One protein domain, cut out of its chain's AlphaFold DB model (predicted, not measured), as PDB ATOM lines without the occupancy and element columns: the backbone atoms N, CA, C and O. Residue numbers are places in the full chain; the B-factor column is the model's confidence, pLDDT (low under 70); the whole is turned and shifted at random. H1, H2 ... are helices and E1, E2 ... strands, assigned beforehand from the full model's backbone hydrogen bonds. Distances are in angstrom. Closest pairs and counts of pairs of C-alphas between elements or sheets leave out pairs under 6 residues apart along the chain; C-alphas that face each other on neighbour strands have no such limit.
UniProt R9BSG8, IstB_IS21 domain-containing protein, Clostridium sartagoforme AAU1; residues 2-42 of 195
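AT A GLANCE: This is residues 2 to 42 of the 195 residues of the protein "IstB_IS21 domain-containing protein" of Clostridium sartagoforme AAU1 (UniProt R9BSG8). A looped first stretch, residues 2 to 10, leads into a two-stranded antiparallel hairpin, E1 and E2, and one helix, H1, follows from the hairpin's open end, its residues 35 to 42 sticking out. The 41 printed residues hold two named strands and one named helix, in the order E1, E2, H1, of mixed class. The whole is flat, 40 by 25 by 8 A, and only just loose, close to extended, with a radius of gyration of the C-alphas of 13.5 A.

HOW THE PARTS SIT: E1, residues 11 to 16, and E2, residues 19 to 24, form a hairpin with directions at 148 degrees; N 12 and O 23 are within hydrogen-bond range at 2.9 A. H1, residues 28 to 42, is apart from E1. Every O i to N i+4 pair in H1 is within hydrogen-bond range.

IN THESE COORDINATES: E1 begins at C-alpha 11 (-33.064, -1.453, -13.149) and spans 15.1 A; E2 spans 16.0 A. H1 spans 20.4 A, ending at C-alpha 42 (-4.487, -6.048, -11.490).

THE WHOLE: The C-alphas farthest apart, of Gly 18 and Arg 40, are 40.3 A apart. The printed part has no cut, and both links are tight. Residues 34 and 37 to 42 have pLDDT under 70.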
ATOM      1  N   THR A   2     -34.627  -7.386 -17.115       88.62
ATOM      2  CA  THR A   2     -34.018  -8.465 -16.317       88.62
ATOM      3  C   THR A   2     -32.887  -9.126 -17.099       88.62
ATOM      4  O   THR A   2     -32.927  -9.191 -18.328       88.62
ATOM      5  N   CYS A   3     -31.864  -9.597 -16.389       86.12
ATOM      6  CA  CYS A   3     -30.755 -10.329 -16.980       86.12
ATOM      7  C   CYS A   3     -31.262 -11.653 -17.572       86.12
ATOM      8  O   CYS A   3     -31.936 -12.413 -16.883       86.12
ATOM      9  N   LYS A   4     -30.906 -11.963 -18.825       89.00
ATOM     10  CA  LYS A   4     -31.292 -13.228 -19.479       89.00
ATOM     11  C   LYS A   4     -30.605 -14.464 -18.883       89.00
ATOM     12  O   LYS A   4     -31.077 -15.570 -19.109       89.00
ATOM     13  N   THR A   5     -29.513 -14.270 -18.144       88.69
ATOM     14  CA  THR A   5     -28.697 -15.350 -17.571       88.69
ATOM     15  C   THR A   5     -29.116 -15.690 -16.141       88.69
ATOM     16  O   THR A   5     -29.419 -16.841 -15.863       88.69
ATOM     17  N   CYS A   6     -29.170 -14.704 -15.234       89.06
ATOM     18  CA  CYS A   6     -29.536 -14.929 -13.825       89.06
ATOM     19  C   CYS A   6     -30.941 -14.453 -13.438       89.06
ATOM     20  O   CYS A   6     -31.349 -14.626 -12.295       89.06
ATOM     21  N   GLY A   7     -31.683 -13.807 -14.342       88.56
ATOM     22  CA  GLY A   7     -33.035 -13.308 -14.064       88.56
ATOM     23  C   GLY A   7     -33.108 -12.049 -13.187       88.56
ATOM     24  O   GLY A   7     -34.185 -11.470 -13.047       88.56
ATOM     25  N   GLU A   8     -31.988 -11.575 -12.630       91.81
ATOM     26  CA  GLU A   8     -31.958 -10.389 -11.768       91.81
ATOM     27  C   GLU A   8     -32.423  -9.119 -12.489       91.81
ATOM     28  O   GLU A   8     -32.182  -8.922 -13.684       91.81
ATOM     29  N   ARG A   9     -33.076  -8.217 -11.749       86.88
ATOM     30  CA  ARG A   9     -33.487  -6.910 -12.276       86.88
ATOM     31  C   ARG A   9     -32.257  -6.047 -12.529       86.88
ATOM     32  O   ARG A   9     -31.448  -5.843 -11.638       86.88
ATOM     33  N   GLN A  10     -32.176  -5.478 -13.724       87.31
ATOM     34  CA  GLN A  10     -31.090  -4.588 -14.147       87.31
ATOM     35  C   GLN A  10     -31.477  -3.109 -14.045       87.31
ATOM     36  O   GLN A  10     -30.830  -2.237 -14.616       87.31
ATOM     37  N   GLU A  11     -32.564  -2.809 -13.335       90.25
ATOM     38  CA  GLU A  11     -33.064  -1.453 -13.149       90.25
ATOM     39  C   GLU A  11     -33.634  -1.294 -11.739       90.25
ATOM     40  O   GLU A  11     -34.310  -2.191 -11.224       90.25
ATOM     41  N   LYS A  12     -33.405  -0.128 -11.133       89.00
ATOM     42  CA  LYS A  12     -33.939   0.234  -9.819       89.00
ATOM     43  C   LYS A  12     -34.467   1.664  -9.840       89.00
ATOM     44  O   LYS A  12     -33.902   2.534 -10.495       89.00
ATOM     45  N   LEU A  13     -35.557   1.910  -9.118       90.06
ATOM     46  CA  LEU A  13     -36.022   3.265  -8.838       90.06
ATOM     47  C   LEU A  13     -35.306   3.779  -7.589       90.06
ATOM     48  O   LEU A  13     -35.321   3.122  -6.548       90.06
ATOM     49  N   VAL A  14     -34.682   4.946  -7.696       87.31
ATOM     50  CA  VAL A  14     -33.976   5.611  -6.597       87.31
ATOM     51  C   VAL A  14     -34.571   6.994  -6.406       87.31
ATOM     52  O   VAL A  14     -34.848   7.699  -7.375       87.31
ATOM     53  N   LYS A  15     -34.772   7.390  -5.150       87.44
ATOM     54  CA  LYS A  15     -35.164   8.757  -4.809       87.44
ATOM     55  C   LYS A  15     -33.903   9.592  -4.629       87.44
ATOM     56  O   LYS A  15     -33.137   9.347  -3.704       87.44
ATOM     57  N   LEU A  16     -33.704  10.570  -5.505       72.06
ATOM     58  CA  LEU A  16     -32.610  11.536  -5.444       72.06
ATOM     59  C   LEU A  16     -33.204  12.941  -5.553       72.06
ATOM     60  O   LEU A  16     -33.994  13.215  -6.453       72.06
ATOM     61  N   PHE A  17     -32.865  13.819  -4.605       80.75
ATOM     62  CA  PHE A  17     -33.365  15.202  -4.550       80.75
ATOM     63  C   PHE A  17     -34.900  15.316  -4.648       80.75
ATOM     64  O   PHE A  17     -35.439  16.129  -5.394       80.75
ATOM     65  N   GLY A  18     -35.624  14.439  -3.944       86.19
ATOM     66  CA  GLY A  18     -37.093  14.416  -3.948       86.19
ATOM     67  C   GLY A  18     -37.739  13.870  -5.230       86.19
ATOM     68  O   GLY A  18     -38.947  13.647  -5.241       86.19
ATOM     69  N   LYS A  19     -36.960  13.580  -6.282       78.31
ATOM     70  CA  LYS A  19     -37.435  12.978  -7.534       78.31
ATOM     71  C   LYS A  19     -37.107  11.489  -7.578       78.31
ATOM     72  O   LYS A  19     -36.015  11.063  -7.203       78.31
ATOM     73  N   THR A  20     -38.056  10.686  -8.050       91.50
ATOM     74  CA  THR A  20     -37.832   9.261  -8.308       91.50
ATOM     75  C   THR A  20     -37.260   9.108  -9.708       91.50
ATOM     76  O   THR A  20     -37.936   9.419 -10.686       91.50
ATOM     77  N   ILE A  21     -36.026   8.627  -9.805       87.12
ATOM     78  CA  ILE A  21     -35.355   8.366 -11.077       87.12
ATOM     79  C   ILE A  21     -35.103   6.870 -11.241       87.12
ATOM     80  O   ILE A  21     -34.804   6.157 -10.282       87.12
ATOM     81  N   LYS A  22     -35.244   6.382 -12.472       89.19
ATOM     82  CA  LYS A  22     -34.927   5.004 -12.839       89.19
ATOM     83  C   LYS A  22     -33.460   4.934 -13.236       89.19
ATOM     84  O   LYS A  22     -33.051   5.619 -14.167       89.19
ATOM     85  N   VAL A  23     -32.684   4.123 -12.532       81.31
ATOM     86  CA  VAL A  23     -31.272   3.881 -12.840       81.31
ATOM     87  C   VAL A  23     -31.074   2.443 -13.288       81.31
ATOM     88  O   VAL A  23     -31.798   1.542 -12.855       81.31
ATOM     89  N   ASN A  24     -30.071   2.233 -14.130       84.31
ATOM     90  CA  ASN A  24     -29.607   0.899 -14.477       84.31
ATOM     91  C   ASN A  24     -28.715   0.368 -13.348       84.31
ATOM     92  O   ASN A  24     -27.864   1.095 -12.838       84.31
ATOM     93  N   ILE A  25     -28.914  -0.891 -12.969       86.38
ATOM     94  CA  ILE A  25     -28.066  -1.620 -12.022       86.38
ATOM     95  C   ILE A  25     -27.482  -2.852 -12.713       86.38
ATOM     96  O   ILE A  25     -28.096  -3.438 -13.607       86.38
ATOM     97  N   ILE A  26     -26.265  -3.219 -12.328       86.62
ATOM     98  CA  ILE A  26     -25.604  -4.436 -12.800       86.62
ATOM     99  C   ILE A  26     -26.109  -5.640 -12.001       86.62
ATOM    100  O   ILE A  26     -26.489  -5.500 -10.843       86.62
ATOM    101  N   CYS A  27     -26.175  -6.801 -12.650       89.38
ATOM    102  CA  CYS A  27     -26.519  -8.062 -11.997       89.38
ATOM    103  C   CYS A  27     -25.259  -8.785 -11.512       89.38
ATOM    104  O   CYS A  27     -24.170  -8.539 -12.038       89.38
ATOM    105  N   SER A  28     -25.430  -9.749 -10.612       87.69
ATOM    106  CA  SER A  28     -24.363 -10.580 -10.042       87.69
ATOM    107  C   SER A  28     -23.481 -11.259 -11.097       87.69
ATOM    108  O   SER A  28     -22.261 -11.285 -10.954       87.69
ATOM    109  N   CYS A  29     -24.053 -11.744 -12.209       84.12
ATOM    110  CA  CYS A  29     -23.267 -12.294 -13.324       84.12
ATOM    111  C   CYS A  29     -22.265 -11.274 -13.872       84.12
ATOM    112  O   CYS A  29     -21.100 -11.591 -14.091       84.12
ATOM    113  N   ARG A  30     -22.724 -10.036 -14.083       81.69
ATOM    114  CA  ARG A  30     -21.912  -8.975 -14.677       81.69
ATOM    115  C   ARG A  30     -20.945  -8.360 -13.671       81.69
ATOM    116  O   ARG A  30     -19.873  -7.913 -14.069       81.69
ATOM    117  N   GLU A  31     -21.299  -8.352 -12.387       82.62
ATOM    118  CA  GLU A  31     -20.367  -8.045 -11.299       82.62
ATOM    119  C   GLU A  31     -19.225  -9.056 -11.261       82.62
ATOM    120  O   GLU A  31     -18.070  -8.643 -11.305       82.62
ATOM    121  N   LYS A  32     -19.528 -10.359 -11.299       80.31
ATOM    122  CA  LYS A  32     -18.515 -11.419 -11.310       80.31
ATOM    123  C   LYS A  32     -17.581 -11.313 -12.519       80.31
ATOM    124  O   LYS A  32     -16.367 -11.327 -12.346       80.31
ATOM    125  N   GLU A  33     -18.120 -11.120 -13.726       76.19
ATOM    126  CA  GLU A  33     -17.312 -10.885 -14.936       76.19
ATOM    127  C   GLU A  33     -16.398  -9.657 -14.796       76.19
ATOM    128  O   GLU A  33     -15.235  -9.676 -15.204       76.19
ATOM    129  N   LEU A  34     -16.917  -8.561 -14.232       69.31
ATOM    130  CA  LEU A  34     -16.153  -7.335 -14.027       69.31
ATOM    131  C   LEU A  34     -15.066  -7.525 -12.962       69.31
ATOM    132  O   LEU A  34     -13.973  -6.979 -13.102       69.31
ATOM    133  N   GLU A  35     -15.345  -8.303 -11.922       73.56
ATOM    134  CA  GLU A  35     -14.415  -8.614 -10.846       73.56
ATOM    135  C   GLU A  35     -13.290  -9.540 -11.320       73.56
ATOM    136  O   GLU A  35     -12.120  -9.208 -11.130       73.56
ATOM    137  N   GLU A  36     -13.612 -10.605 -12.056       71.50
ATOM    138  CA  GLU A  36     -12.639 -11.469 -12.740       71.50
ATOM    139  C   GLU A  36     -11.772 -10.655 -13.710       71.50
ATOM    140  O   GLU A  36     -10.540 -10.745 -13.696       71.50
ATOM    141  N   LYS A  37     -12.392  -9.773 -14.505       60.47
ATOM    142  CA  LYS A  37     -11.675  -8.868 -15.409       60.47
ATOM    143  C   LYS A  37     -10.758  -7.906 -14.649       60.47
ATOM    144  O   LYS A  37      -9.620  -7.702 -15.064       60.47
ATOM    145  N   ASN A  38     -11.208  -7.338 -13.532       58.28
ATOM    146  CA  ASN A  38     -10.423  -6.417 -12.709       58.28
ATOM    147  C   ASN A  38      -9.271  -7.113 -11.977       58.28
ATOM    148  O   ASN A  38      -8.179  -6.548 -11.893       58.28
ATOM    149  N   GLN A  39      -9.478  -8.331 -11.474       62.56
ATOM    150  CA  GLN A  39      -8.417  -9.155 -10.898       62.56
ATOM    151  C   GLN A  39      -7.372  -9.490 -11.963       62.56
ATOM    152  O   GLN A  39      -6.185  -9.246 -11.752       62.56
ATOM    153  N   ARG A  40      -7.808  -9.915 -13.154       57.81
ATOM    154  CA  ARG A  40      -6.919 -10.180 -14.292       57.81
ATOM    155  C   ARG A  40      -6.126  -8.934 -14.692       57.81
ATOM    156  O   ARG A  40      -4.914  -9.017 -14.860       57.81
ATOM    157  N   LEU A  41      -6.763  -7.760 -14.737       57.09
ATOM    158  CA  LEU A  41      -6.098  -6.474 -14.992       57.09
ATOM    159  C   LEU A  41      -5.104  -6.074 -13.889       57.09
ATOM    160  O   LEU A  41      -4.043  -5.540 -14.201       57.09
ATOM    161  N   LYS A  42      -5.413  -6.314 -12.607       58.22
ATOM    162  CA  LYS A  42      -4.487  -6.048 -11.490       58.22
ATOM    163  C   LYS A  42      -3.243  -6.926 -11.578       58.22
ATOM    164  O   LYS A  42      -2.136  -6.413 -11.433       58.22
TER     165      LYS A  42